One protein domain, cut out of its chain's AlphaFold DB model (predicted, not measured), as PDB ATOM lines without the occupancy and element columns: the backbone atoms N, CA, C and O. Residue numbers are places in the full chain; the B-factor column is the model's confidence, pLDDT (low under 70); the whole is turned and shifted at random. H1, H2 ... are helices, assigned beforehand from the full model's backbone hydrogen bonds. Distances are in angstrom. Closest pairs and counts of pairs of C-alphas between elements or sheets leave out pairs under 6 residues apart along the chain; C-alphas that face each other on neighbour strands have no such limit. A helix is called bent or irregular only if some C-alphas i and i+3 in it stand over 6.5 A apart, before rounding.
ATOM      1  N   CYS A   2     198.650 387.405 349.819       79.19
ATOM      2  CA  CYS A   2     199.299 387.559 348.502       79.19
ATOM      3  C   CYS A   2     198.329 387.415 347.316       79.19
ATOM      4  O   CYS A   2     198.346 388.248 346.420       79.19
ATOM      5  N   TYR A   3     197.415 386.440 347.373       83.75
ATOM      6  CA  TYR A   3     196.377 386.259 346.352       83.75
ATOM      7  C   TYR A   3     195.435 387.472 346.205       83.75
ATOM      8  O   TYR A   3     195.100 387.881 345.098       83.75
ATOM      9  N   LEU A   4     195.049 388.116 347.314       82.44
ATOM     10  CA  LEU A   4     194.197 389.311 347.270       82.44
ATOM     11  C   LEU A   4     194.939 390.498 346.641       82.44
ATOM     12  O   LEU A   4     194.348 391.257 345.881       82.44
ATOM     13  N   ILE A   5     196.237 390.628 346.930       85.75
ATOM     14  CA  ILE A   5     197.095 391.663 346.343       85.75
ATOM     15  C   ILE A   5     197.217 391.457 344.829       85.75
ATOM     16  O   ILE A   5     197.079 392.425 344.087       85.75
ATOM     17  N   SER A   6     197.405 390.219 344.352       86.94
ATOM     18  CA  SER A   6     197.448 389.939 342.909       86.94
ATOM     19  C   SER A   6     196.122 390.239 342.210       86.94
ATOM     20  O   SER A   6     196.128 390.823 341.131       86.94
ATOM     21  N   VAL A   7     194.983 389.908 342.830       86.81
ATOM     22  CA  VAL A   7     193.662 390.218 342.258       86.81
ATOM     23  C   VAL A   7     193.397 391.727 342.261       86.81
ATOM     24  O   VAL A   7     192.919 392.260 341.266       86.81
ATOM     25  N   ALA A   8     193.735 392.439 343.340       85.81
ATOM     26  CA  ALA A   8     193.579 393.892 343.404       85.81
ATOM     27  C   ALA A   8     194.450 394.608 342.358       85.81
ATOM     28  O   ALA A   8     193.982 395.536 341.702       85.81
ATOM     29  N   ALA A   9     195.689 394.144 342.158       86.38
ATOM     30  CA  ALA A   9     196.564 394.647 341.104       86.38
ATOM     31  C   ALA A   9     195.960 394.420 339.708       86.38
ATOM     32  O   ALA A   9     195.974 395.333 338.888       86.38
ATOM     33  N   LEU A  10     195.374 393.244 339.456       87.06
ATOM     34  CA  LEU A  10     194.677 392.958 338.202       87.06
ATOM     35  C   LEU A  10     193.482 393.896 337.979       87.06
ATOM     36  O   LEU A  10     193.327 394.427 336.882       87.06
ATOM     37  N   VAL A  11     192.651 394.118 339.003       86.25
ATOM     38  CA  VAL A  11     191.502 395.036 338.912       86.25
ATOM     39  C   VAL A  11     191.968 396.455 338.585       86.25
ATOM     40  O   VAL A  11     191.411 397.066 337.679       86.25
ATOM     41  N   GLY A  12     193.022 396.946 339.248       84.62
ATOM     42  CA  GLY A  12     193.585 398.271 338.968       84.62
ATOM     43  C   GLY A  12     194.154 398.407 337.551       84.62
ATOM     44  O   GLY A  12     193.978 399.440 336.921       84.62
ATOM     45  N   VAL A  13     194.782 397.356 337.010       84.44
ATOM     46  CA  VAL A  13     195.277 397.350 335.619       84.44
ATOM     47  C   VAL A  13     194.133 397.319 334.597       84.44
ATOM     48  O   VAL A  13     194.277 397.841 333.497       84.44
ATOM     49  N   MET A  14     192.988 396.722 334.937       83.06
ATOM     50  CA  MET A  14     191.854 396.599 334.012       83.06
ATOM     51  C   MET A  14     190.847 397.758 334.074       83.06
ATOM     52  O   MET A  14     189.952 397.801 333.229       83.06
ATOM     53  N   GLU A  15     190.980 398.700 335.012       79.88
ATOM     54  CA  GLU A  15     190.034 399.812 335.207       79.88
ATOM     55  C   GLU A  15     189.950 400.738 333.981       79.88
ATOM     56  O   GLU A  15     188.860 401.032 333.488       79.88
ATOM     57  N   ASP A  16     191.099 401.107 333.415       80.12
ATOM     58  CA  ASP A  16     191.188 402.048 332.293       80.12
ATOM     59  C   ASP A  16     190.802 401.427 330.933       80.12
ATOM     60  O   ASP A  16     190.820 402.117 329.913       80.12
ATOM     61  N   SER A  17     190.492 400.119 330.874       76.31
ATOM     62  CA  SER A  17     190.278 399.334 329.631       76.31
ATOM     63  C   SER A  17     191.421 399.425 328.597       76.31
ATOM     64  O   SER A  17     191.317 398.928 327.471       76.31
ATOM     65  N   LEU A  18     192.533 400.047 328.982       80.56
ATOM     66  CA  LEU A  18     193.706 400.349 328.182       80.56
ATOM     67  C   LEU A  18     194.914 399.853 328.956       80.56
ATOM     68  O   LEU A  18     195.270 400.445 329.967       80.56
ATOM     69  N   ILE A  19     195.560 398.806 328.456       82.94
ATOM     70  CA  ILE A  19     196.769 398.285 329.081       82.94
ATOM     71  C   ILE A  19     197.974 399.010 328.501       82.94
ATOM     72  O   ILE A  19     198.302 398.874 327.314       82.94
ATOM     73  N   LYS A  20     198.657 399.763 329.355       84.31
ATOM     74  CA  LYS A  20     199.941 400.398 329.057       84.31
ATOM     75  C   LYS A  20     201.082 399.427 329.369       84.31
ATOM     76  O   LYS A  20     200.972 398.517 330.194       84.31
ATOM     77  N   TRP A  21     202.233 399.649 328.738       84.38
ATOM     78  CA  TRP A  21     203.419 398.805 328.924       84.38
ATOM     79  C   TRP A  21     203.868 398.715 330.395       84.38
ATOM     80  O   TRP A  21     204.282 397.650 330.854       84.38
ATOM     81  N   TYR A  22     203.749 399.813 331.152       85.38
ATOM     82  CA  TYR A  22     204.145 399.847 332.558       85.38
ATOM     83  C   TYR A  22     203.161 399.089 333.460       85.38
ATOM     84  O   TYR A  22     203.595 398.471 334.423       85.38
ATOM     85  N   GLU A  23     201.865 399.072 333.141       87.50
ATOM     86  CA  GLU A  23     200.854 398.298 333.881       87.50
ATOM     87  C   GLU A  23     201.120 396.794 333.751       87.50
ATOM     88  O   GLU A  23     201.122 396.068 334.744       87.50
ATOM     89  N   SER A  24     201.465 396.338 332.542       86.94
ATOM     90  CA  SER A  24     201.879 394.944 332.310       86.94
ATOM     91  C   SER A  24     203.195 394.608 333.016       86.94
ATOM     92  O   SER A  24     203.342 393.535 333.601       86.94
ATOM     93  N   LEU A  25     204.154 395.541 333.005       89.44
ATOM     94  CA  LEU A  25     205.428 395.379 333.702       89.44
ATOM     95  C   LEU A  25     205.237 395.290 335.222       89.44
ATOM     96  O   LEU A  25     205.915 394.496 335.867       89.44
ATOM     97  N   ILE A  26     204.309 396.061 335.796       90.44
ATOM     98  CA  ILE A  26     203.981 396.000 337.227       90.44
ATOM     99  C   ILE A  26     203.500 394.596 337.607       90.44
ATOM    100  O   ILE A  26     203.948 394.082 338.628       90.44
ATOM    101  N   LEU A  27     202.665 393.944 336.787       90.50
ATOM    102  CA  LEU A  27     202.222 392.564 337.041       90.50
ATOM    103  C   LEU A  27     203.397 391.573 337.052       90.50
ATOM    104  O   LEU A  27     203.497 390.742 337.956       90.50
ATOM    105  N   LEU A  28     204.339 391.714 336.114       92.00
ATOM    106  CA  LEU A  28     205.548 390.884 336.060       92.00
ATOM    107  C   LEU A  28     206.490 391.138 337.245       92.00
ATOM    108  O   LEU A  28     207.012 390.196 337.842       92.00
ATOM    109  N   VAL A  29     206.696 392.401 337.625       92.31
ATOM    110  CA  VAL A  29     207.505 392.766 338.798       92.31
ATOM    111  C   VAL A  29     206.855 392.244 340.077       92.31
ATOM    112  O   VAL A  29     207.550 391.714 340.944       92.31
ATOM    113  N   LEU A  30     205.529 392.330 340.184       91.25
ATOM    114  CA  LEU A  30     204.771 391.787 341.306       91.25
ATOM    115  C   LEU A  30     204.899 390.258 341.386       91.25
ATOM    116  O   LEU A  30     205.011 389.727 342.490       91.25
ATOM    117  N   TYR A  31     204.967 389.552 340.252       91.88
ATOM    118  CA  TYR A  31     205.255 388.112 340.220       91.88
ATOM    119  C   TYR A  31     206.659 387.784 340.739       91.88
ATOM    120  O   TYR A  31     206.827 386.897 341.575       91.88
ATOM    121  N   VAL A  32     207.679 388.530 340.303       91.25
ATOM    122  CA  VAL A  32     209.054 388.355 340.803       91.25
ATOM    123  C   VAL A  32     209.123 388.651 342.302       91.25
ATOM    124  O   VAL A  32     209.723 387.885 343.054       91.25
ATOM    125  N   ALA A  33     208.460 389.714 342.763       89.06
ATOM    126  CA  ALA A  33     208.346 390.024 344.184       89.06
ATOM    127  C   ALA A  33     207.639 388.897 344.957       89.06
ATOM    128  O   ALA A  33     208.100 388.525 346.034       89.06
ATOM    129  N   TYR A  34     206.577 388.307 344.401       87.94
ATOM    130  CA  TYR A  34     205.899 387.142 344.974       87.94
ATOM    131  C   TYR A  34     206.844 385.942 345.123       87.94
ATOM    132  O   TYR A  34     206.912 385.363 346.207       87.94
ATOM    133  N   ILE A  35     207.634 385.616 344.093       86.88
ATOM    134  CA  ILE A  35     208.652 384.558 344.174       86.88
ATOM    135  C   ILE A  35     209.665 384.883 345.278       86.88
ATOM    136  O   ILE A  35     209.943 384.038 346.122       86.88
ATOM    137  N   ILE A  36     210.189 386.110 345.326       86.19
ATOM    138  CA  ILE A  36     211.167 386.522 346.346       86.19
ATOM    139  C   ILE A  36     210.581 386.407 347.760       86.19
ATOM    140  O   ILE A  36     211.274 385.959 348.674       86.19
ATOM    141  N   LEU A  37     209.317 386.794 347.954       82.31
ATOM    142  CA  LEU A  37     208.610 386.631 349.226       82.31
ATOM    143  C   LEU A  37     208.439 385.150 349.585       82.31
ATOM    144  O   LEU A  37     208.679 384.779 350.730       82.31
ATOM    145  N   MET A  38     208.093 384.301 348.615       78.69
ATOM    146  CA  MET A  38     207.948 382.857 348.809       78.69
ATOM    147  C   MET A  38     209.283 382.192 349.179       78.69
ATOM    148  O   MET A  38     209.337 381.393 350.110       78.69
ATOM    149  N   PHE A  39     210.382 382.564 348.520       78.19
ATOM    150  CA  PHE A  39     211.723 382.068 348.853       78.19
ATOM    151  C   PHE A  39     212.207 382.563 350.221       78.19
ATOM    152  O   PHE A  39     212.880 381.837 350.948       78.19
ATOM    153  N   ASN A  40     211.839 383.787 350.606       77.75
ATOM    154  CA  ASN A  40     212.169 384.345 351.915       77.75
ATOM    155  C   ASN A  40     211.172 383.964 353.020       77.75
ATOM    156  O   ASN A  40     211.319 384.464 354.137       77.75
ATOM    157  N   ASN A  41     210.198 383.084 352.759       69.19
ATOM    158  CA  ASN A  41     209.114 382.777 353.696       69.19
ATOM    159  C   ASN A  41     209.633 382.383 355.093       69.19
ATOM    160  O   ASN A  41     209.166 382.920 356.090       69.19
ATOM    161  N   HIS A  42     210.707 381.586 355.182       61.72
ATOM    162  CA  HIS A  42     211.317 381.209 356.466       61.72
ATOM    163  C   HIS A  42     211.880 382.408 357.266       61.72
ATOM    164  O   HIS A  42     211.851 382.421 358.495       61.72
ATOM    165  N   ARG A  43     212.393 383.454 356.596       61.03
ATOM    166  CA  ARG A  43     212.867 384.683 357.271       61.03
ATOM    167  C   ARG A  43     211.703 385.592 357.661       61.03
ATOM    168  O   ARG A  43     211.754 386.235 358.708       61.03
ATOM    169  N   ILE A  44     210.668 385.637 356.825       62.28
ATOM    170  CA  ILE A  44     209.480 386.467 357.037       62.28
ATOM    171  C   ILE A  44     208.644 385.908 358.188       62.28
ATOM    172  O   ILE A  44     208.203 386.691 359.022       62.28
ATOM    173  N   GLU A  45     208.495 384.588 358.299       62.50
ATOM    174  CA  GLU A  45     207.779 383.936 359.400       62.50
ATOM    175  C   GLU A  45     208.444 384.222 360.755       62.50
ATOM    176  O   GLU A  45     207.768 384.624 361.705       62.50
ATOM    177  N   GLY A  46     209.778 384.138 360.827       61.53
ATOM    178  CA  GLY A  46     210.538 384.512 362.024       61.53
ATOM    179  C   GLY A  46     210.385 385.992 362.397       61.53
ATOM    180  O   GLY A  46     210.177 386.326 363.565       61.53
ATOM    181  N   PHE A  47     210.415 386.884 361.404       64.31
ATOM    182  CA  PHE A  47     210.240 388.325 361.609       64.31
ATOM    183  C   PHE A  47     208.803 388.698 362.016       64.31
ATOM    184  O   PHE A  47     208.607 389.536 362.899       64.31
ATOM    185  N   PHE A  48     207.787 388.061 361.424       64.31
ATOM    186  CA  PHE A  48     206.381 388.271 361.775       64.31
ATOM    187  C   PHE A  48     206.058 387.726 363.165       64.31
ATOM    188  O   PHE A  48     205.374 388.410 363.925       64.31
ATOM    189  N   ARG A  49     206.609 386.564 363.549       59.78
ATOM    190  CA  ARG A  49     206.506 386.056 364.928       59.78
ATOM    191  C   ARG A  49     207.071 387.057 365.930       59.78
ATOM    192  O   ARG A  49     206.405 387.363 366.913       59.78
ATOM    193  N   GLN A  50     208.253 387.613 365.664       63.84
ATOM    194  CA  GLN A  50     208.870 388.609 366.548       63.84
ATOM    195  C   GLN A  50     208.071 389.917 366.603       63.84
ATOM    196  O   GLN A  50     207.871 390.470 367.680       63.84
ATOM    197  N   TRP A 123     184.637 347.509 327.709       80.25
ATOM    198  CA  TRP A 123     184.544 348.047 326.342       80.25
ATOM    199  C   TRP A 123     184.883 349.543 326.267       80.25
ATOM    200  O   TRP A 123     185.483 349.996 325.294       80.25
ATOM    201  N   THR A 124     184.559 350.311 327.311       80.19
ATOM    202  CA  THR A 124     184.911 351.736 327.415       80.19
ATOM    203  C   THR A 124     186.416 351.935 327.573       80.19
ATOM    204  O   THR A 124     186.987 352.769 326.876       80.19
ATOM    205  N   SER A 125     187.086 351.133 328.407       76.06
ATOM    206  CA  SER A 125     188.549 351.170 328.556       76.06
ATOM    207  C   SER A 125     189.278 350.767 327.278       76.06
ATOM    208  O   SER A 125     190.324 351.333 326.981       76.06
ATOM    209  N   LEU A 126     188.715 349.849 326.487       81.31
ATOM    210  CA  LEU A 126     189.282 349.463 325.196       81.31
ATOM    211  C   LEU A 126     189.151 350.586 324.155       81.31
ATOM    212  O   LEU A 126     190.115 350.879 323.453       81.31
ATOM    213  N   LEU A 127     187.998 351.262 324.096       82.38
ATOM    214  CA  LEU A 127     187.798 352.442 323.243       82.38
ATOM    215  C   LEU A 127     188.724 353.602 323.629       82.38
ATOM    216  O   LEU A 127     189.360 354.194 322.760       82.38
ATOM    217  N   ILE A 128     188.824 353.905 324.925       78.94
ATOM    218  CA  ILE A 128     189.709 354.952 325.452       78.94
ATOM    219  C   ILE A 128     191.176 354.608 325.163       78.94
ATOM    220  O   ILE A 128     191.929 355.477 324.734       78.94
ATOM    221  N   TRP A 129     191.571 353.341 325.326       78.81
ATOM    222  CA  TRP A 129     192.918 352.875 324.999       78.81
ATOM    223  C   TRP A 129     193.228 353.015 323.506       78.81
ATOM    224  O   TRP A 129     194.255 353.591 323.166       78.81
ATOM    225  N   ILE A 130     192.330 352.591 322.607       81.94
ATOM    226  CA  ILE A 130     192.499 352.763 321.150       81.94
ATOM    227  C   ILE A 130     192.628 354.245 320.776       81.94
ATOM    228  O   ILE A 130     193.456 354.596 319.936       81.94
ATOM    229  N   LEU A 131     191.831 355.113 321.401       81.81
ATOM    230  CA  LEU A 131     191.859 356.553 321.152       81.81
ATOM    231  C   LEU A 131     193.164 357.206 321.641       81.81
ATOM    232  O   LEU A 131     193.661 358.133 321.004       81.81
ATOM    233  N   TYR A 132     193.728 356.715 322.748       81.88
ATOM    234  CA  TYR A 132     194.952 357.233 323.368       81.88
ATOM    235  C   TYR A 132     196.246 356.591 322.820       81.88
ATOM    236  O   TYR A 132     197.328 357.160 322.933       81.88
ATOM    237  N   LEU A 133     196.158 355.434 322.158       79.38
ATOM    238  CA  LEU A 133     197.286 354.726 321.542       79.38
ATOM    239  C   LEU A 133     198.086 355.568 320.530       79.38
ATOM    240  O   LEU A 133     199.314 355.585 320.643       79.38
ATOM    241  N   PRO A 134     197.475 356.282 319.558       80.12
ATOM    242  CA  PRO A 134     198.250 357.062 318.596       80.12
ATOM    243  C   PRO A 134     199.042 358.186 319.272       80.12
ATOM    244  O   PRO A 134     200.203 358.395 318.925       80.12
ATOM    245  N   SER A 135     198.467 358.870 320.269       73.00
ATOM    246  CA  SER A 135     199.182 359.918 321.004       73.00
ATOM    247  C   SER A 135     200.303 359.333 321.867       73.00
ATOM    248  O   SER A 135     201.419 359.850 321.836       73.00
ATOM    249  N   GLN A 136     200.078 358.207 322.555       71.69
ATOM    250  CA  GLN A 136     201.136 357.530 323.315       71.69
ATOM    251  C   GLN A 136     202.272 357.005 322.439       71.69
ATOM    252  O   GLN A 136     203.431 357.117 322.830       71.69
ATOM    253  N   ALA A 137     201.975 356.468 321.255       70.69
ATOM    254  CA  ALA A 137     202.997 356.001 320.321       70.69
ATOM    255  C   ALA A 137     203.881 357.159 319.827       70.69
ATOM    256  O   ALA A 137     205.104 357.027 319.770       70.69
ATOM    257  N   ILE A 138     203.272 358.314 319.538       76.88
ATOM    258  CA  ILE A 138     203.983 359.535 319.139       76.88
ATOM    259  C   ILE A 138     204.876 360.051 320.276       76.88
ATOM    260  O   ILE A 138     206.048 360.364 320.043       76.88
ATOM    261  N   PHE A 139     204.367 360.093 321.512       73.12
ATOM    262  CA  PHE A 139     205.155 360.516 322.673       73.12
ATOM    263  C   PHE A 139     206.275 359.530 323.009       73.12
ATOM    264  O   PHE A 139     207.395 359.958 323.269       73.12
ATOM    265  N   TYR A 140     206.018 358.223 322.938       70.06
ATOM    266  CA  TYR A 140     207.026 357.188 323.178       70.06
ATOM    267  C   TYR A 140     208.163 357.243 322.153       70.06
ATOM    268  O   TYR A 140     209.322 357.039 322.501       70.06
ATOM    269  N   PHE A 141     207.845 357.546 320.893       73.19
ATOM    270  CA  PHE A 141     208.858 357.694 319.852       73.19
ATOM    271  C   PHE A 141     209.656 358.995 319.991       73.19
ATOM    272  O   PHE A 141     210.851 359.023 319.703       73.19
ATOM    273  N   THR A 142     209.011 360.074 320.439       72.75
ATOM    274  CA  THR A 142     209.635 361.405 320.463       72.75
ATOM    275  C   THR A 142     210.364 361.716 321.772       72.75
ATOM    276  O   THR A 142     211.255 362.563 321.773       72.75
ATOM    277  N   ILE A 143     210.026 361.052 322.883       73.19
ATOM    278  CA  ILE A 143     210.641 361.285 324.196       73.19
ATOM    279  C   ILE A 143     211.667 360.174 324.486       73.19
ATOM    280  O   ILE A 143     211.280 359.036 324.761       73.19
ATOM    281  N   PRO A 144     212.981 360.478 324.467       66.50
ATOM    282  CA  PRO A 144     214.016 359.523 324.853       66.50
ATOM    283  C   PRO A 144     213.794 359.012 326.281       66.50
ATOM    284  O   PRO A 144     213.555 359.788 327.202       66.50
ATOM    285  N   ASN A 145     213.904 357.702 326.499       63.41
ATOM    286  CA  ASN A 145     213.698 357.129 327.827       63.41
ATOM    287  C   ASN A 145     214.940 357.324 328.720       63.41
ATOM    288  O   ASN A 145     215.919 356.580 328.616       63.41
ATOM    289  N   CYS A 146     214.884 358.297 329.633       60.16
ATOM    290  CA  CYS A 146     215.949 358.574 330.607       60.16
ATOM    291  C   CYS A 146     216.071 357.544 331.743       60.16
ATOM    292  O   CYS A 146     217.028 357.627 332.511       60.16
ATOM    293  N   LYS A 147     215.178 356.546 331.853       61.22
ATOM    294  CA  LYS A 147     215.290 355.494 332.885       61.22
ATOM    295  C   LYS A 147     216.454 354.516 332.631       61.22
ATOM    296  O   LYS A 147     216.796 353.721 333.501       61.22
ATOM    297  N   ARG A 148     217.098 354.539 331.452       63.31
ATOM    298  CA  ARG A 148     218.235 353.656 331.129       63.31
ATOM    299  C   ARG A 148     219.569 354.302 331.543       63.31
ATOM    300  O   ARG A 148     219.919 355.368 331.048       63.31
ATOM    301  N   LYS A 149     220.356 353.600 332.374       59.84
ATOM    302  CA  LYS A 149     221.626 354.049 333.005       59.84
ATOM    303  C   LYS A 149     222.689 354.640 332.052       59.84
ATOM    304  O   LYS A 149     223.593 355.327 332.508       59.84
ATOM    305  N   SER A 150     222.602 354.385 330.744       62.53
ATOM    306  CA  SER A 150     223.511 354.927 329.720       62.53
ATOM    307  C   SER A 150     223.087 356.283 329.129       62.53
ATOM    308  O   SER A 150     223.879 356.894 328.420       62.53
ATOM    309  N   TRP A 151     221.869 356.765 329.404       59.56
ATOM    310  CA  TRP A 151     221.289 357.988 328.816       59.56
ATOM    311  C   TRP A 151     220.932 359.045 329.876       59.56
ATOM    312  O   TRP A 151     220.239 360.018 329.585       59.56
ATOM    313  N   THR A 152     221.439 358.900 331.102       62.41
ATOM    314  CA  THR A 152     221.147 359.795 332.235       62.41
ATOM    315  C   THR A 152     221.516 361.258 331.950       62.41
ATOM    316  O   THR A 152     220.819 362.171 332.377       62.41
ATOM    317  N   SER A 153     222.565 361.504 331.157       69.00
ATOM    318  CA  SER A 153     222.994 362.858 330.770       69.00
ATOM    319  C   SER A 153     222.072 363.550 329.753       69.00
ATOM    320  O   SER A 153     222.259 364.731 329.478       69.00
ATOM    321  N   TRP A 154     221.077 362.848 329.197       73.31
ATOM    322  CA  TRP A 154     220.153 363.373 328.182       73.31
ATOM    323  C   TRP A 154     218.854 363.937 328.781       73.31
ATOM    324  O   TRP A 154     217.973 364.370 328.036       73.31
ATOM    325  N   TYR A 155     218.756 364.018 330.115       79.44
ATOM    326  CA  TYR A 155     217.657 364.686 330.821       79.44
ATOM    327  C   TYR A 155     217.277 366.070 330.248       79.44
ATOM    328  O   TYR A 155     216.093 366.266 329.962       79.44
ATOM    329  N   PRO A 156     218.210 367.016 329.987       83.69
ATOM    330  CA  PRO A 156     217.823 368.329 329.465       83.69
ATOM    331  C   PRO A 156     217.167 368.250 328.080       83.69
ATOM    332  O   PRO A 156     216.273 369.039 327.787       83.69
ATOM    333  N   LEU A 157     217.550 367.275 327.246       83.50
ATOM    334  CA  LEU A 157     216.904 367.062 325.952       83.50
ATOM    335  C   LEU A 157     215.477 366.540 326.134       83.50
ATOM    336  O   LEU A 157     214.568 367.030 325.472       83.50
ATOM    337  N   THR A 158     215.264 365.582 327.041       82.88
ATOM    338  CA  THR A 158     213.910 365.071 327.324       82.88
ATOM    339  C   THR A 158     212.995 366.147 327.896       82.88
ATOM    340  O   THR A 158     211.839 366.244 327.492       82.88
ATOM    341  N   PHE A 159     213.534 367.011 328.760       85.19
ATOM    342  CA  PHE A 159     212.821 368.163 329.291       85.19
ATOM    343  C   PHE A 159     212.446 369.152 328.179       85.19
ATOM    344  O   PHE A 159     211.286 369.543 328.071       85.19
ATOM    345  N   LEU A 160     213.395 369.502 327.303       88.19
ATOM    346  CA  LEU A 160     213.142 370.421 326.191       88.19
ATOM    347  C   LEU A 160     212.136 369.848 325.180       88.19
ATOM    348  O   LEU A 160     211.274 370.576 324.695       88.19
ATOM    349  N   MET A 161     212.211 368.546 324.891       85.56
ATOM    350  CA  MET A 161     211.248 367.865 324.021       85.56
ATOM    351  C   MET A 161     209.846 367.829 324.632       85.56
ATOM    352  O   MET A 161     208.872 368.050 323.916       85.56
ATOM    353  N   SER A 162     209.736 367.615 325.947       87.12
ATOM    354  CA  SER A 162     208.462 367.714 326.666       87.12
ATOM    355  C   SER A 162     207.889 369.133 326.594       87.12
ATOM    356  O   SER A 162     206.728 369.316 326.231       87.12
ATOM    357  N   LEU A 163     208.721 370.154 326.826       88.25
ATOM    358  CA  LEU A 163     208.312 371.557 326.737       88.25
ATOM    359  C   LEU A 163     207.817 371.928 325.329       88.25
ATOM    360  O   LEU A 163     206.792 372.597 325.189       88.25
ATOM    361  N   LEU A 164     208.504 371.452 324.286       89.81
ATOM    362  CA  LEU A 164     208.084 371.639 322.895       89.81
ATOM    363  C   LEU A 164     206.734 370.964 322.631       89.81
ATOM    364  O   LEU A 164     205.854 371.585 322.037       89.81
ATOM    365  N   TRP A 165     206.541 369.729 323.099       87.44
ATOM    366  CA  TRP A 165     205.279 369.004 322.936       87.44
ATOM    367  C   TRP A 165     204.109 369.657 323.661       87.44
ATOM    368  O   TRP A 165     203.014 369.708 323.101       87.44
ATOM    369  N   ILE A 166     204.325 370.183 324.867       89.12
ATOM    370  CA  ILE A 166     203.312 370.956 325.595       89.12
ATOM    371  C   ILE A 166     202.938 372.203 324.785       89.12
ATOM    372  O   ILE A 166     201.753 372.471 324.587       89.12
ATOM    373  N   GLY A 167     203.926 372.915 324.231       90.31
ATOM    374  CA  GLY A 167     203.692 374.075 323.365       90.31
ATOM    375  C   GLY A 167     202.916 373.732 322.088       90.31
ATOM    376  O   GLY A 167     201.926 374.389 321.767       90.31
ATOM    377  N   LEU A 168     203.314 372.668 321.384       90.69
ATOM    378  CA  LEU A 168     202.634 372.203 320.173       90.69
ATOM    379  C   LEU A 168     201.200 371.747 320.472       90.69
ATOM    380  O   LEU A 168     200.275 372.093 319.740       90.69
ATOM    381  N   SER A 169     201.006 371.008 321.565       88.19
ATOM    382  CA  SER A 169     199.686 370.541 321.996       88.19
ATOM    383  C   SER A 169     198.781 371.709 322.376       88.19
ATOM    384  O   SER A 169     197.616 371.718 321.992       88.19
ATOM    385  N   SER A 170     199.321 372.726 323.055       90.75
ATOM    386  CA  SER A 170     198.598 373.961 323.375       90.75
ATOM    387  C   SER A 170     198.160 374.704 322.106       90.75
ATOM    388  O   SER A 170     196.995 375.080 321.982       90.75
ATOM    389  N   TYR A 171     199.036 374.818 321.101       92.25
ATOM    390  CA  TYR A 171     198.677 375.416 319.810       92.25
ATOM    391  C   TYR A 171     197.545 374.652 319.104       92.25
ATOM    392  O   TYR A 171     196.566 375.259 318.668       92.25
ATOM    393  N   VAL A 172     197.646 373.319 319.025       92.00
ATOM    394  CA  VAL A 172     196.602 372.475 318.421       92.00
ATOM    395  C   VAL A 172     195.288 372.588 319.195       92.00
ATOM    396  O   VAL A 172     194.230 372.674 318.574       92.00
ATOM    397  N   LEU A 173     195.338 372.634 320.528       90.62
ATOM    398  CA  LEU A 173     194.165 372.785 321.389       90.62
ATOM    399  C   LEU A 173     193.441 374.108 321.117       90.62
ATOM    400  O   LEU A 173     192.230 374.097 320.895       90.62
ATOM    401  N   VAL A 174     194.165 375.229 321.063       92.00
ATOM    402  CA  VAL A 174     193.580 376.546 320.755       92.00
ATOM    403  C   VAL A 174     193.027 376.579 319.330       92.00
ATOM    404  O   VAL A 174     191.914 377.058 319.111       92.00
ATOM    405  N   TRP A 175     193.756 376.023 318.360       92.56
ATOM    406  CA  TRP A 175     193.302 375.955 316.970       92.56
ATOM    407  C   TRP A 175     192.018 375.129 316.819       92.56
ATOM    408  O   TRP A 175     191.070 375.564 316.164       92.56
ATOM    409  N   MET A 176     191.945 373.960 317.457       91.62
ATOM    410  CA  MET A 176     190.738 373.130 317.462       91.62
ATOM    411  C   MET A 176     189.575 373.828 318.170       91.62
ATOM    412  O   MET A 176     188.466 373.832 317.641       91.62
ATOM    413  N   ALA A 177     189.821 374.470 319.317       91.38
ATOM    414  CA  ALA A 177     188.802 375.233 320.035       91.38
ATOM    415  C   ALA A 177     188.213 376.356 319.163       91.38
ATOM    416  O   ALA A 177     186.995 376.507 319.107       91.38
ATOM    417  N   ASN A 178     189.053 377.074 318.413       93.44
ATOM    418  CA  ASN A 178     188.620 378.105 317.469       93.44
ATOM    419  C   ASN A 178     187.747 377.532 316.337       93.44
ATOM    420  O   ASN A 178     186.681 378.065 316.035       93.44
ATOM    421  N   ASN A 179     188.145 376.403 315.737       93.69
ATOM    422  CA  ASN A 179     187.337 375.740 314.704       93.69
ATOM    423  C   ASN A 179     185.959 375.305 315.233       93.69
ATOM    424  O   ASN A 179     184.943 375.476 314.557       93.69
ATOM    425  N   VAL A 180     185.916 374.779 316.460       92.69
ATOM    426  CA  VAL A 180     184.671 374.428 317.157       92.69
ATOM    427  C   VAL A 180     183.825 375.680 317.423       92.69
ATOM    428  O   VAL A 180     182.617 375.658 317.192       92.69
ATOM    429  N   GLY A 181     184.441 376.794 317.823       92.56
ATOM    430  CA  GLY A 181     183.772 378.088 318.004       92.56
ATOM    431  C   GLY A 181     183.067 378.590 316.764       92.56
ATOM    432  O   GLY A 181     181.881 378.922 316.814       92.56
ATOM    433  N   ILE A 182     183.765 378.545 315.631       94.00
ATOM    434  CA  ILE A 182     183.206 378.907 314.327       94.00
ATOM    435  C   ILE A 182     182.026 377.985 313.976       94.00
ATOM    436  O   ILE A 182     180.989 378.473 313.524       94.00
ATOM    437  N   ALA A 183     182.136 376.676 314.234       94.12
ATOM    438  CA  ALA A 183     181.063 375.713 313.965       94.12
ATOM    439  C   ALA A 183     179.800 375.963 314.814       94.12
ATOM    440  O   ALA A 183     178.686 375.894 314.292       94.12
ATOM    441  N   PHE A 184     179.960 376.299 316.098       93.44
ATOM    442  CA  PHE A 184     178.849 376.583 317.018       93.44
ATOM    443  C   PHE A 184     178.424 378.063 317.058       93.44
ATOM    444  O   PHE A 184     177.490 378.400 317.784       93.44
ATOM    445  N   ARG A 185     179.060 378.945 316.269       93.50
ATOM    446  CA  ARG A 185     178.860 380.413 316.276       93.50
ATOM    447  C   ARG A 185     179.070 381.058 317.653       93.50
ATOM    448  O   ARG A 185     178.381 382.015 318.008       93.50
ATOM    449  N   ILE A 186     180.022 380.541 318.424       91.44
ATOM    450  CA  ILE A 186     180.401 381.081 319.733       91.44
ATOM    451  C   ILE A 186     181.615 382.000 319.540       91.44
ATOM    452  O   ILE A 186     182.569 381.578 318.890       91.44
ATOM    453  N   PRO A 187     181.623 383.231 320.092       88.31
ATOM    454  CA  PRO A 187     182.779 384.120 319.996       88.31
ATOM    455  C   PRO A 187     184.037 383.520 320.640       88.31
ATOM    456  O   PRO A 187     183.971 383.003 321.758       88.31
ATOM    457  N   ASP A 188     185.194 383.689 319.997       87.50
ATOM    458  CA  ASP A 188     186.484 383.137 320.452       87.50
ATOM    459  C   ASP A 188     186.856 383.593 321.871       87.50
ATOM    460  O   ASP A 188     187.410 382.836 322.665       87.50
ATOM    461  N   VAL A 189     186.471 384.821 322.231       86.06
ATOM    462  CA  VAL A 189     186.681 385.385 323.572       86.06
ATOM    463  C   VAL A 189     185.935 384.581 324.645       86.06
ATOM    464  O   VAL A 189     186.482 384.307 325.711       86.06
ATOM    465  N   VAL A 190     184.700 384.153 324.360       87.12
ATOM    466  CA  VAL A 190     183.894 383.349 325.294       87.12
ATOM    467  C   VAL A 190     184.480 381.947 325.430       87.12
ATOM    468  O   VAL A 190     184.547 381.419 326.540       87.12
ATOM    469  N   LEU A 191     184.954 381.356 324.329       89.06
ATOM    470  CA  LEU A 191     185.665 380.077 324.365       89.06
ATOM    471  C   LEU A 191     186.953 380.152 325.187       89.06
ATOM    472  O   LEU A 191     187.255 379.213 325.925       89.06
ATOM    473  N   GLY A 192     187.669 381.275 325.111       88.12
ATOM    474  CA  GLY A 192     188.829 381.551 325.951       88.12
ATOM    475  C   GLY A 192     188.490 381.556 327.440       88.12
ATOM    476  O   GLY A 192     189.129 380.856 328.222       88.12
ATOM    477  N   TYR A 193     187.436 382.276 327.830       85.25
ATOM    478  CA  TYR A 193     187.013 382.365 329.233       85.25
ATOM    479  C   TYR A 193     186.389 381.083 329.794       85.25
ATOM    480  O   TYR A 193     186.261 380.963 331.009       85.25
ATOM    481  N   THR A 194     185.979 380.138 328.945       89.38
ATOM    482  CA  THR A 194     185.243 378.940 329.375       89.38
ATOM    483  C   THR A 194     186.005 377.662 329.055       89.38
ATOM    484  O   THR A 194     186.592 377.062 329.947       89.38
ATOM    485  N   VAL A 195     186.027 377.245 327.790       89.81
ATOM    486  CA  VAL A 195     186.603 375.965 327.358       89.81
ATOM    487  C   VAL A 195     188.108 375.921 327.607       89.81
ATOM    488  O   VAL A 195     188.597 374.948 328.181       89.81
ATOM    489  N   LEU A 196     188.839 376.975 327.225       89.81
ATOM    490  CA  LEU A 196     190.289 377.036 327.447       89.81
ATOM    491  C   LEU A 196     190.625 377.179 328.937       89.81
ATOM    492  O   LEU A 196     191.521 376.493 329.422       89.81
ATOM    493  N   ALA A 197     189.866 378.000 329.670       89.12
ATOM    494  CA  ALA A 197     190.037 378.168 331.113       89.12
ATOM    495  C   ALA A 197     189.832 376.849 331.884       89.12
ATOM    496  O   ALA A 197     190.688 376.458 332.674       89.12
ATOM    497  N   ILE A 198     188.748 376.111 331.604       90.25
ATOM    498  CA  ILE A 198     188.494 374.787 332.202       90.25
ATOM    499  C   ILE A 198     189.616 373.809 331.833       90.25
ATOM    500  O   ILE A 198     190.070 373.048 332.686       90.25
ATOM    501  N   GLY A 199     190.081 373.841 330.580       87.88
ATOM    502  CA  GLY A 199     191.183 373.001 330.111       87.88
ATOM    503  C   GLY A 199     192.477 373.188 330.908       87.88
ATOM    504  O   GLY A 199     193.171 372.203 331.148       87.88
ATOM    505  N   ASN A 200     192.767 374.412 331.363       88.00
ATOM    506  CA  ASN A 200     193.922 374.705 332.216       88.00
ATOM    507  C   ASN A 200     193.709 374.251 333.671       88.00
ATOM    508  O   ASN A 200     194.586 373.636 334.266       88.00
ATOM    509  N   SER A 201     192.525 374.493 334.246       90.31
ATOM    510  CA  SER A 201     192.275 374.217 335.670       90.31
ATOM    511  C   SER A 201     192.058 372.738 336.011       90.31
ATOM    512  O   SER A 201     192.227 372.349 337.167       90.31
ATOM    513  N   VAL A 202     191.661 371.893 335.050       88.62
ATOM    514  CA  VAL A 202     191.415 370.459 335.305       88.62
ATOM    515  C   VAL A 202     192.699 369.707 335.697       88.62
ATOM    516  O   VAL A 202     192.679 369.044 336.736       88.62
ATOM    517  N   PRO A 203     193.815 369.792 334.942       86.69
ATOM    518  CA  PRO A 203     195.086 369.183 335.342       86.69
ATOM    519  C   PRO A 203     195.578 369.646 336.718       86.69
ATOM    520  O   PRO A 203     195.987 368.816 337.530       86.69
ATOM    521  N   ASP A 204     195.468 370.943 337.011       86.38
ATOM    522  CA  ASP A 204     195.884 371.511 338.296       86.38
ATOM    523  C   ASP A 204     195.041 370.984 339.461       86.38
ATOM    524  O   ASP A 204     195.575 370.617 340.512       86.38
ATOM    525  N   ALA A 205     193.724 370.874 339.262       86.06
ATOM    526  CA  ALA A 205     192.825 370.282 340.243       86.06
ATOM    527  C   ALA A 205     193.164 368.806 340.497       86.06
ATOM    528  O   ALA A 205     193.205 368.379 341.651       86.06
ATOM    529  N   LEU A 206     193.456 368.033 339.445       89.81
ATOM    530  CA  LEU A 206     193.875 366.634 339.578       89.81
ATOM    531  C   LEU A 206     195.190 366.511 340.358       89.81
ATOM    532  O   LEU A 206     195.284 365.664 341.248       89.81
ATOM    533  N   ALA A 207     196.171 367.374 340.082       87.25
ATOM    534  CA  ALA A 207     197.436 367.404 340.810       87.25
ATOM    535  C   ALA A 207     197.231 367.731 342.300       87.25
ATOM    536  O   ALA A 207     197.727 367.008 343.164       87.25
ATOM    537  N   SER A 208     196.438 368.760 342.622       88.56
ATOM    538  CA  SER A 208     196.119 369.113 344.013       88.56
ATOM    539  C   SER A 208     195.351 368.004 344.741       88.56
ATOM    540  O   SER A 208     195.666 367.706 345.892       88.56
ATOM    541  N   VAL A 209     194.382 367.351 344.090       88.75
ATOM    542  CA  VAL A 209     193.626 366.232 344.685       88.75
ATOM    543  C   VAL A 209     194.528 365.026 344.941       88.75
ATOM    544  O   VAL A 209     194.428 364.410 346.003       88.75
ATOM    545  N   LEU A 210     195.430 364.699 344.011       87.75
ATOM    546  CA  LEU A 210     196.381 363.598 344.173       87.75
ATOM    547  C   LEU A 210     197.309 363.832 345.374       87.75
ATOM    548  O   LEU A 210     197.471 362.954 346.218       87.75
ATOM    549  N   VAL A 211     197.864 365.038 345.492       87.12
ATOM    550  CA  VAL A 211     198.753 365.424 346.600       87.12
ATOM    551  C   VAL A 211     198.007 365.441 347.940       87.12
ATOM    552  O   VAL A 211     198.528 364.947 348.942       87.12
ATOM    553  N   ALA A 212     196.762 365.927 347.960       89.00
ATOM    554  CA  ALA A 212     195.918 365.897 349.153       89.00
ATOM    555  C   ALA A 212     195.597 364.460 349.594       89.00
ATOM    556  O   ALA A 212     195.656 364.155 350.785       89.00
ATOM    557  N   ARG A 213     195.311 363.561 348.641       87.06
ATOM    558  CA  ARG A 213     195.041 362.141 348.914       87.06
ATOM    559  C   ARG A 213     196.254 361.425 349.512       87.06
ATOM    560  O   ARG A 213     196.076 360.542 350.345       87.06
ATOM    561  N   ASN A 214     197.460 361.854 349.150       87.81
ATOM    562  CA  ASN A 214     198.716 361.325 349.684       87.81
ATOM    563  C   ASN A 214     199.076 361.891 351.076       87.81
ATOM    564  O   ASN A 214     200.157 361.617 351.589       87.81
ATOM    565  N   GLY A 215     198.192 362.681 351.699       86.19
ATOM    566  CA  GLY A 215     198.390 363.245 353.037       86.19
ATOM    567  C   GLY A 215     199.143 364.578 353.068       86.19
ATOM    568  O   GLY A 215     199.364 365.125 354.145       86.19
ATOM    569  N   PHE A 216     199.490 365.149 351.911       88.88
ATOM    570  CA  PHE A 216     200.227 366.413 351.806       88.88
ATOM    571  C   PHE A 216     199.282 367.603 351.563       88.88
ATOM    572  O   PHE A 216     199.391 368.322 350.571       88.88
ATOM    573  N   GLY A 217     198.331 367.823 352.476       84.81
ATOM    574  CA  GLY A 217     197.310 368.876 352.348       84.81
ATOM    575  C   GLY A 217     197.886 370.286 352.170       84.81
ATOM    576  O   GLY A 217     197.440 371.028 351.295       84.81
ATOM    577  N   ASP A 218     198.939 370.629 352.913       84.88
ATOM    578  CA  ASP A 218     199.596 371.942 352.815       84.88
ATOM    579  C   ASP A 218     200.219 372.182 351.431       84.88
ATOM    580  O   ASP A 218     200.187 373.294 350.898       84.88
ATOM    581  N   MET A 219     200.729 371.118 350.803       86.25
ATOM    582  CA  MET A 219     201.274 371.163 349.447       86.25
ATOM    583  C   MET A 219     200.163 371.260 348.392       86.25
ATOM    584  O   MET A 219     200.310 371.956 347.390       86.25
ATOM    585  N   ALA A 220     199.019 370.613 348.624       85.44
ATOM    586  CA  ALA A 220     197.862 370.731 347.740       85.44
ATOM    587  C   ALA A 220     197.281 372.156 347.731       85.44
ATOM    588  O   ALA A 220     196.916 372.669 346.667       85.44
ATOM    589  N   ILE A 221     197.231 372.803 348.903       86.75
ATOM    590  CA  ILE A 221     196.779 374.192 349.064       86.75
ATOM    591  C   ILE A 221     197.762 375.158 348.392       86.75
ATOM    592  O   ILE A 221     197.330 376.071 347.685       86.75
ATOM    593  N   SER A 222     199.074 374.955 348.563       85.88
ATOM    594  CA  SER A 222     200.081 375.821 347.940       85.88
ATOM    595  C   SER A 222     200.054 375.735 346.412       85.88
ATOM    596  O   SER A 222     200.149 376.771 345.758       85.88
ATOM    597  N   ASN A 223     199.829 374.544 345.848       86.25
ATOM    598  CA  ASN A 223     199.650 374.361 344.408       86.25
ATOM    599  C   ASN A 223     198.411 375.108 343.884       86.25
ATOM    600  O   ASN A 223     198.499 375.866 342.921       86.25
ATOM    601  N   SER A 224     197.271 374.963 344.570       86.88
ATOM    602  CA  SER A 224     196.016 375.612 344.164       86.88
ATOM    603  C   SER A 224     196.101 377.143 344.210       86.88
ATOM    604  O   SER A 224     195.639 377.824 343.296       86.88
ATOM    605  N   ILE A 225     196.725 377.705 345.250       86.88
ATOM    606  CA  ILE A 225     196.908 379.158 345.372       86.88
ATOM    607  C   ILE A 225     197.980 379.654 344.394       86.88
ATOM    608  O   ILE A 225     197.806 380.698 343.766       86.88
ATOM    609  N   GLY A 226     199.085 378.916 344.266       87.31
ATOM    610  CA  GLY A 226     200.228 379.281 343.437       87.31
ATOM    611  C   GLY A 226     199.890 379.343 341.951       87.31
ATOM    612  O   GLY A 226     200.244 380.336 341.315       87.31
ATOM    613  N   SER A 227     199.163 378.351 341.423       87.75
ATOM    614  CA  SER A 227     198.771 378.318 340.005       87.75
ATOM    615  C   SER A 227     197.889 379.517 339.627       87.75
ATOM    616  O   SER A 227     198.169 380.233 338.669       87.75
ATOM    617  N   ASN A 228     196.916 379.875 340.475       88.56
ATOM    618  CA  ASN A 228     196.065 381.043 340.220       88.56
ATOM    619  C   ASN A 228     196.841 382.375 340.259       88.56
ATOM    620  O   ASN A 228     196.548 383.292 339.491       88.56
ATOM    621  N   ILE A 229     197.822 382.516 341.161       90.12
ATOM    622  CA  ILE A 229     198.688 383.709 341.211       90.12
ATOM    623  C   ILE A 229     199.579 383.770 339.963       90.12
ATOM    624  O   ILE A 229     199.770 384.848 339.398       90.12
ATOM    625  N   PHE A 230     200.109 382.625 339.533       90.44
ATOM    626  CA  PHE A 230     200.903 382.490 338.317       90.44
ATOM    627  C   PHE A 230     200.108 382.905 337.073       90.44
ATOM    628  O   PHE A 230     200.591 383.730 336.296       90.44
ATOM    629  N   ASP A 231     198.870 382.434 336.935       90.75
ATOM    630  CA  ASP A 231     198.009 382.777 335.803       90.75
ATOM    631  C   ASP A 231     197.696 384.279 335.747       90.75
ATOM    632  O   ASP A 231     197.803 384.914 334.694       90.75
ATOM    633  N   ILE A 232     197.370 384.879 336.895       89.94
ATOM    634  CA  ILE A 232     197.036 386.305 336.973       89.94
ATOM    635  C   ILE A 232     198.253 387.185 336.674       89.94
ATOM    636  O   ILE A 232     198.132 388.174 335.955       89.94
ATOM    637  N   LEU A 233     199.418 386.874 337.247       91.69
ATOM    638  CA  LEU A 233     200.570 387.773 337.166       91.69
ATOM    639  C   LEU A 233     201.452 387.496 335.946       91.69
ATOM    640  O   LEU A 233     201.854 388.437 335.261       91.69
ATOM    641  N   LEU A 234     201.751 386.225 335.660       91.88
ATOM    642  CA  LEU A 234     202.624 385.849 334.550       91.88
ATOM    643  C   LEU A 234     201.831 385.598 333.265       91.88
ATOM    644  O   LEU A 234     202.167 386.197 332.245       91.88
ATOM    645  N   CYS A 235     200.787 384.762 333.288       89.75
ATOM    646  CA  CYS A 235     200.077 384.381 332.056       89.75
ATOM    647  C   CYS A 235     199.269 385.533 331.438       89.75
ATOM    648  O   CYS A 235     199.118 385.555 330.221       89.75
ATOM    649  N   LEU A 236     198.799 386.513 332.222       88.44
ATOM    650  CA  LEU A 236     198.232 387.764 331.689       88.44
ATOM    651  C   LEU A 236     199.299 388.845 331.471       88.44
ATOM    652  O   LEU A 236     199.331 389.488 330.422       88.44
ATOM    653  N   GLY A 237     200.209 389.026 332.435       90.12
ATOM    654  CA  GLY A 237     201.221 390.081 332.379       90.12
ATOM    655  C   GLY A 237     202.214 389.915 331.228       90.12
ATOM    656  O   GLY A 237     202.564 390.897 330.574       90.12
ATOM    657  N   LEU A 238     202.643 388.683 330.930       90.81
ATOM    658  CA  LEU A 238     203.666 388.415 329.917       90.81
ATOM    659  C   LEU A 238     203.161 388.646 328.483       90.81
ATOM    660  O   LEU A 238     203.843 389.371 327.756       90.81
ATOM    661  N   PRO A 239     201.993 388.130 328.046       89.75
ATOM    662  CA  PRO A 239     201.461 388.438 326.718       89.75
ATOM    663  C   PRO A 239     201.155 389.925 326.525       89.75
ATOM    664  O   PRO A 239     201.469 390.471 325.468       89.75
ATOM    665  N   TRP A 240     200.605 390.609 327.535       87.38
ATOM    666  CA  TRP A 240     200.352 392.052 327.454       87.38
ATOM    667  C   TRP A 240     201.647 392.860 327.372       87.38
ATOM    668  O   TRP A 240     201.767 393.768 326.544       87.38
ATOM    669  N   PHE A 241     202.659 392.487 328.156       88.69
ATOM    670  CA  PHE A 241     203.980 393.097 328.074       88.69
ATOM    671  C   PHE A 241     204.622 392.857 326.703       88.69
ATOM    672  O   PHE A 241     205.131 393.793 326.091       88.69
ATOM    673  N   LEU A 242     204.556 391.634 326.172       87.38
ATOM    674  CA  LEU A 242     205.125 391.299 324.867       87.38
ATOM    675  C   LEU A 242     204.416 392.054 323.731       87.38
ATOM    676  O   LEU A 242     205.072 392.595 322.841       87.38
ATOM    677  N   GLN A 243     203.088 392.168 323.790       84.12
ATOM    678  CA  GLN A 243     202.294 392.908 322.807       84.12
ATOM    679  C   GLN A 243     202.589 394.418 322.834       84.12
ATOM    680  O   GLN A 243     202.691 395.058 321.784       84.12
ATOM    681  N   THR A 244     202.736 395.000 324.026       81.75
ATOM    682  CA  THR A 244     203.012 396.439 324.193       81.75
ATOM    683  C   THR A 244     204.464 396.802 323.885       81.75
ATOM    684  O   THR A 244     204.715 397.897 323.385       81.75
ATOM    685  N   THR A 245     205.421 395.900 324.134       79.50
ATOM    686  CA  THR A 245     206.857 396.171 323.941       79.50
ATOM    687  C   THR A 245     207.406 395.660 322.615       79.50
ATOM    688  O   THR A 245     208.006 396.444 321.893       79.50
ATOM    689  N   VAL A 246     207.203 394.390 322.251       76.38
ATOM    690  CA  VAL A 246     207.861 393.762 321.088       76.38
ATOM    691  C   VAL A 246     207.162 394.103 319.778       76.38
ATOM    692  O   VAL A 246     207.829 394.443 318.804       76.38
ATOM    693  N   VAL A 247     205.828 394.077 319.747       68.12
ATOM    694  CA  VAL A 247     205.075 394.379 318.514       68.12
ATOM    695  C   VAL A 247     205.181 395.861 318.139       68.12
ATOM    696  O   VAL A 247     205.210 396.198 316.959       68.12
ATOM    697  N   HIS A 248     205.306 396.751 319.126       62.12
ATOM    698  CA  HIS A 248     205.302 398.203 318.911       62.12
ATOM    699  C   HIS A 248     206.689 398.860 318.940       62.12
ATOM    700  O   HIS A 248     206.812 400.032 318.570       62.12
ATOM    701  N   LEU A 249     207.745 398.104 319.272       55.22
ATOM    702  CA  LEU A 249     209.133 398.549 319.094       55.22
ATOM    703  C   LEU A 249     209.445 398.871 317.625       55.22
ATOM    704  O   LEU A 249     210.263 399.741 317.347       55.22
ATOM    705  N   GLY A 250     208.765 398.203 316.684       57.56
ATOM    706  CA  GLY A 250     208.929 398.424 315.245       57.56
ATOM    707  C   GLY A 250     208.404 399.773 314.732       57.56
ATOM    708  O   GLY A 250     208.733 400.160 313.616       57.56
ATOM    709  N   THR A 251     207.615 400.509 315.527       58.44
ATOM    710  CA  THR A 251     206.920 401.743 315.102       58.44
ATOM    711  C   THR A 251     207.382 403.023 315.817       58.44
ATOM    712  O   THR A 251     206.669 404.024 315.789       58.44
ATOM    713  N   ASN A 252     208.565 403.023 316.452       52.81
ATOM    714  CA  ASN A 252     209.214 404.196 317.084       52.81
ATOM    715  C   ASN A 252     208.323 405.047 318.021       52.81
ATOM    716  O   ASN A 252     208.640 406.198 318.311       52.81
ATOM    717  N   SER A 253     207.228 404.483 318.529       55.09
ATOM    718  CA  SER A 253     206.316 405.138 319.465       55.09
ATOM    719  C   SER A 253     206.339 404.352 320.768       55.09
ATOM    720  O   SER A 253     205.587 403.395 320.953       55.09
ATOM    721  N   PHE A 254     207.255 404.726 321.663       50.03
ATOM    722  CA  PHE A 254     207.259 404.257 323.048       50.03
ATOM    723  C   PHE A 254     205.950 404.703 323.714       50.03
ATOM    724  O   PHE A 254     205.811 405.868 324.080       50.03
ATOM    725  N   GLY A 255     204.976 403.797 323.836       56.81
ATOM    726  CA  GLY A 255     203.697 404.102 324.488       56.81
ATOM    727  C   GLY A 255     202.442 403.522 323.844       56.81
ATOM    728  O   GLY A 255     201.362 404.040 324.109       56.81
ATOM    729  N   SER A 256     202.541 402.482 323.012       60.38
ATOM    730  CA  SER A 256     201.327 401.866 322.475       60.38
ATOM    731  C   SER A 256     200.493 401.207 323.571       60.38
ATOM    732  O   SER A 256     201.017 400.509 324.443       60.38
ATOM    733  N   VAL A 257     199.191 401.461 323.508       70.38
ATOM    734  CA  VAL A 257     198.182 400.951 324.432       70.38
ATOM    735  C   VAL A 257     197.446 399.789 323.784       70.38
ATOM    736  O   VAL A 257     197.022 399.872 322.630       70.38
ATOM    737  N   VAL A 258     197.274 398.697 324.524       72.56
ATOM    738  CA  VAL A 258     196.404 397.598 324.103       72.56
ATOM    739  C   VAL A 258     195.017 397.884 324.650       72.56
ATOM    740  O   VAL A 258     194.816 397.914 325.861       72.56
ATOM    741  N   ASN A 259     194.060 398.119 323.758       72.56
ATOM    742  CA  ASN A 259     192.681 398.344 324.162       72.56
ATOM    743  C   ASN A 259     191.950 397.004 324.298       72.56
ATOM    744  O   ASN A 259     191.861 396.237 323.335       72.56
ATOM    745  N   ILE A 260     191.430 396.733 325.493       71.62
ATOM    746  CA  ILE A 260     190.559 395.589 325.748       71.62
ATOM    747  C   ILE A 260     189.120 396.070 325.568       71.62
ATOM    748  O   ILE A 260     188.448 396.457 326.521       71.62
ATOM    749  N   TYR A 261     188.614 396.021 324.336       60.78
ATOM    750  CA  TYR A 261     187.205 396.299 324.058       60.78
ATOM    751  C   TYR A 261     186.333 395.118 324.498       60.78
ATOM    752  O   TYR A 261     185.831 394.359 323.670       60.78
ATOM    753  N   ASN A 262     186.163 394.917 325.804       65.69
ATOM    754  CA  ASN A 262     185.120 394.026 326.292       65.69
ATOM    755  C   ASN A 262     184.630 394.453 327.672       65.69
ATOM    756  O   ASN A 262     185.259 394.175 328.686       65.69
ATOM    757  N   THR A 263     183.449 395.065 327.718       64.81
ATOM    758  CA  THR A 263     182.753 395.430 328.957       64.81
ATOM    759  C   THR A 263     182.653 394.248 329.938       64.81
ATOM    760  O   THR A 263     182.669 394.455 331.146       64.81
ATOM    761  N   GLY A 264     182.629 393.002 329.444       71.81
ATOM    762  CA  GLY A 264     182.575 391.789 330.267       71.81
ATOM    763  C   GLY A 264     183.846 391.440 331.056       71.81
ATOM    764  O   GLY A 264     183.727 390.818 332.109       71.81
ATOM    765  N   SER A 265     185.050 391.820 330.610       76.12
ATOM    766  CA  SER A 265     186.299 391.391 331.273       76.12
ATOM    767  C   SER A 265     186.479 392.036 332.651       76.12
ATOM    768  O   SER A 265     186.859 391.360 333.609       76.12
ATOM    769  N   LEU A 266     186.119 393.317 332.771       77.31
ATOM    770  CA  LEU A 266     186.121 394.040 334.040       77.31
ATOM    771  C   LEU A 266     185.105 393.431 335.017       77.31
ATOM    772  O   LEU A 266     185.436 393.210 336.180       77.31
ATOM    773  N   TYR A 267     183.901 393.070 334.551       82.69
ATOM    774  CA  TYR A 267     182.908 392.398 335.399       82.69
ATOM    775  C   TYR A 267     183.398 391.047 335.920       82.69
ATOM    776  O   TYR A 267     183.191 390.749 337.095       82.69
ATOM    777  N   ILE A 268     184.072 390.249 335.087       81.50
ATOM    778  CA  ILE A 268     184.634 388.957 335.505       81.50
ATOM    779  C   ILE A 268     185.690 389.161 336.601       81.50
ATOM    780  O   ILE A 268     185.660 388.465 337.616       81.50
ATOM    781  N   ALA A 269     186.577 390.149 336.458       79.25
ATOM    782  CA  ALA A 269     187.571 390.441 337.491       79.25
ATOM    783  C   ALA A 269     186.962 391.001 338.784       79.25
ATOM    784  O   ALA A 269     187.376 390.598 339.872       79.25
ATOM    785  N   LEU A 270     185.947 391.864 338.692       81.38
ATOM    786  CA  LEU A 270     185.214 392.345 339.867       81.38
ATOM    787  C   LEU A 270     184.468 391.212 340.577       81.38
ATOM    788  O   LEU A 270     184.502 391.136 341.805       81.38
ATOM    789  N   MET A 271     183.830 390.306 339.829       83.88
ATOM    790  CA  MET A 271     183.205 389.111 340.399       83.88
ATOM    791  C   MET A 271     184.242 388.227 341.092       83.88
ATOM    792  O   MET A 271     183.979 387.731 342.187       83.88
ATOM    793  N   LEU A 272     185.428 388.048 340.507       82.44
ATOM    794  CA  LEU A 272     186.504 387.272 341.121       82.44
ATOM    795  C   LEU A 272     186.974 387.915 342.434       82.44
ATOM    796  O   LEU A 272     187.046 387.229 343.454       82.44
ATOM    797  N   PHE A 273     187.196 389.231 342.453       83.06
ATOM    798  CA  PHE A 273     187.526 389.963 343.678       83.06
ATOM    799  C   PHE A 273     186.421 389.840 344.739       83.06
ATOM    800  O   PHE A 273     186.710 389.548 345.900       83.06
ATOM    801  N   GLY A 274     185.155 389.979 344.337       84.50
ATOM    802  CA  GLY A 274     183.998 389.813 345.218       84.50
ATOM    803  C   GLY A 274     183.923 388.421 345.849       84.50
ATOM    804  O   GLY A 274     183.738 388.315 347.060       84.50
ATOM    805  N   ASN A 275     184.151 387.360 345.068       85.81
ATOM    806  CA  ASN A 275     184.216 385.987 345.581       85.81
ATOM    807  C   ASN A 275     185.364 385.806 346.583       85.81
ATOM    808  O   ASN A 275     185.174 385.194 347.631       85.81
ATOM    809  N   CYS A 276     186.537 386.386 346.312       81.31
ATOM    810  CA  CYS A 276     187.673 386.332 347.235       81.31
ATOM    811  C   CYS A 276     187.348 386.998 348.576       81.31
ATOM    812  O   CYS A 276     187.615 386.431 349.635       81.31
ATOM    813  N   VAL A 277     186.756 388.195 348.537       83.50
ATOM    814  CA  VAL A 277     186.339 388.921 349.744       83.50
ATOM    815  C   VAL A 277     185.266 388.137 350.492       83.50
ATOM    816  O   VAL A 277     185.368 387.988 351.707       83.50
ATOM    817  N   HIS A 278     184.285 387.579 349.781       85.19
ATOM    818  CA  HIS A 278     183.235 386.765 350.381       85.19
ATOM    819  C   HIS A 278     183.802 385.539 351.106       85.19
ATOM    820  O   HIS A 278     183.463 385.317 352.264       85.19
ATOM    821  N   ILE A 279     184.727 384.798 350.484       84.06
ATOM    822  CA  ILE A 279     185.399 383.649 351.110       84.06
ATOM    823  C   ILE A 279     186.160 384.076 352.370       84.06
ATOM    824  O   ILE A 279     186.096 383.386 353.387       84.06
ATOM    825  N   ILE A 280     186.859 385.213 352.342       81.62
ATOM    826  CA  ILE A 280     187.606 385.715 353.506       81.62
ATOM    827  C   ILE A 280     186.656 386.095 354.645       81.62
ATOM    828  O   ILE A 280     186.910 385.726 355.791       81.62
ATOM    829  N   VAL A 281     185.569 386.811 354.344       82.81
ATOM    830  CA  VAL A 281     184.556 387.202 355.337       82.81
ATOM    831  C   VAL A 281     183.886 385.962 355.926       82.81
ATOM    832  O   VAL A 281     183.857 385.817 357.142       82.81
ATOM    833  N   PHE A 282     183.463 385.021 355.081       83.56
ATOM    834  CA  PHE A 282     182.863 383.756 355.504       83.56
ATOM    835  C   PHE A 282     183.812 382.937 356.391       83.56
ATOM    836  O   PHE A 282     183.424 382.450 357.448       83.56
ATOM    837  N   THR A 283     185.086 382.832 356.008       80.12
ATOM    838  CA  THR A 283     186.097 382.119 356.809       80.12
ATOM    839  C   THR A 283     186.318 382.800 358.160       80.12
ATOM    840  O   THR A 283     186.502 382.126 359.174       80.12
ATOM    841  N   LYS A 284     186.285 384.137 358.198       74.38
ATOM    842  CA  LYS A 284     186.447 384.912 359.431       74.38
ATOM    843  C   LYS A 284     185.243 384.765 360.367       74.38
ATOM    844  O   LYS A 284     185.452 384.619 361.566       74.38
ATOM    845  N   ASP A 285     184.029 384.731 359.824       72.25
ATOM    846  CA  ASP A 285     182.793 384.538 360.596       72.25
ATOM    847  C   ASP A 285     182.633 383.095 361.105       72.25
ATOM    848  O   ASP A 285     182.096 382.876 362.190       72.25
ATOM    849  N   HIS A 286     183.152 382.101 360.374       65.62
ATOM    850  CA  HIS A 286     183.121 380.686 360.769       65.62
ATOM    851  C   HIS A 286     184.366 380.201 361.524       65.62
ATOM    852  O   HIS A 286     184.433 379.030 361.899       65.62
ATOM    853  N   SER A 287     185.318 381.088 361.831       58.66
ATOM    854  CA  SER A 287     186.411 380.806 362.771       58.66
ATOM    855  C   SER A 287     185.897 380.839 364.221       58.66
ATOM    856  O   SER A 287     186.326 381.655 365.032       58.66
TER     857      SER A 287
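What this domain is: This is residues 2 to 50 and 123 to 287 of the 291 residues of the protein "Putative sodium/potassium/calcium exchanger 3-like" of Stichopus japonicus (UniProt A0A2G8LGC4). The longest helix, H5, makes one end of a loose zigzag of helices: H5 and H6 form a V, H7 folds back on H6, and the later part of H7 packs on H1 and H2, which stand side by side in a row with H9 on the far side of H1. The bent helix H4 lies beyond H5, H3 sticks out past H2, and H8 packs on the beginning of H2. The printed part has 214 residues, with nine named helices, H1 to H9 in chain order, and no named strand; the class is all helix. It is loose, with a radius of gyration of the C-alphas of 21.3 A and spans of 52 by 50 by 40 A.

Where its parts are: H5, residues 152 to 184, is 48.0 A long, from C-alpha 152 at (221.147, 359.795, 332.235), and irregular, with C-alphas 153 and 156 7.6 A apart. H6, residues 188 to 213, spans 36.4 A and is only just irregular, with C-alphas 193 and 196 6.51 A apart. H7 is residues 217 to 235, 25.7 A, and H8 residues 237 to 245, 11.8 A. H1 is residues 2 to 14, 18.6 A, from C-alpha 2 at (199.299, 387.559, 348.502); H2 is residues 21 to 39, 27.3 A; H3 is residues 41 to 50, 14.1 A. By its hydrogen bonds H4, residues 123 to 142, was assigned as one helix, but it is bent, with C-alphas 131 and 134 6.9 A apart; its arms are H4a, residues 123 to 131, 12.4 A, and H4b, residues 134 to 142, 12.3 A. H9, residues 263 to 285, is 33.5 A long and ends at C-alpha 285 (182.793, 384.538, 360.596).

How they stand to each other: H5 and H6 are a hairpin at a steep tilt of 42 degrees, closest at the C-alphas of Asn 178 and Asp 188, 6.2 A. H6 and H7 are a hairpin at 24 degrees, closest at Ser 208 and Ala 220, C-alphas 4.4 A apart. H1, H2 and H7 form an up and down bundle, each helix running against the one before; the C-alphas of Leu 27 and Leu 233 are 5.1 A apart. H9 touches H1 with residues 266 to 276 alone, at 25 degrees, opposite ways, closest at the C-alphas of Val 11 and Ala 269, 6.2 A. H8 touches H2, with the C-alphas of Ser 24 and Gly 237 4.9 A apart. H4b and H5 are close but not clearly touching, with the C-alphas of Thr 142 and Met 161 7.5 A apart. Every O i to N i+4 pair is within hydrogen-bond range in H1, H2, H4a, H4b and H8; the others have 5 of 6 in H3, 27 of 29 in H5, 18 of 22 in H6, 14 of 15 in H7 and 18 of 19 in H9.

The domain as a whole: Residues 51 to 122 are not printed, and C-alphas 50 and 123, the two farthest apart, are 62.1 A apart across this cut. The link from H8 to H9 is long, at 17 residues. Mean pLDDT of the printed part is 81.1, with residues 41 to 50, 144 to 153, 247 to 256, 261 to 263 and 286 to 287 under 70.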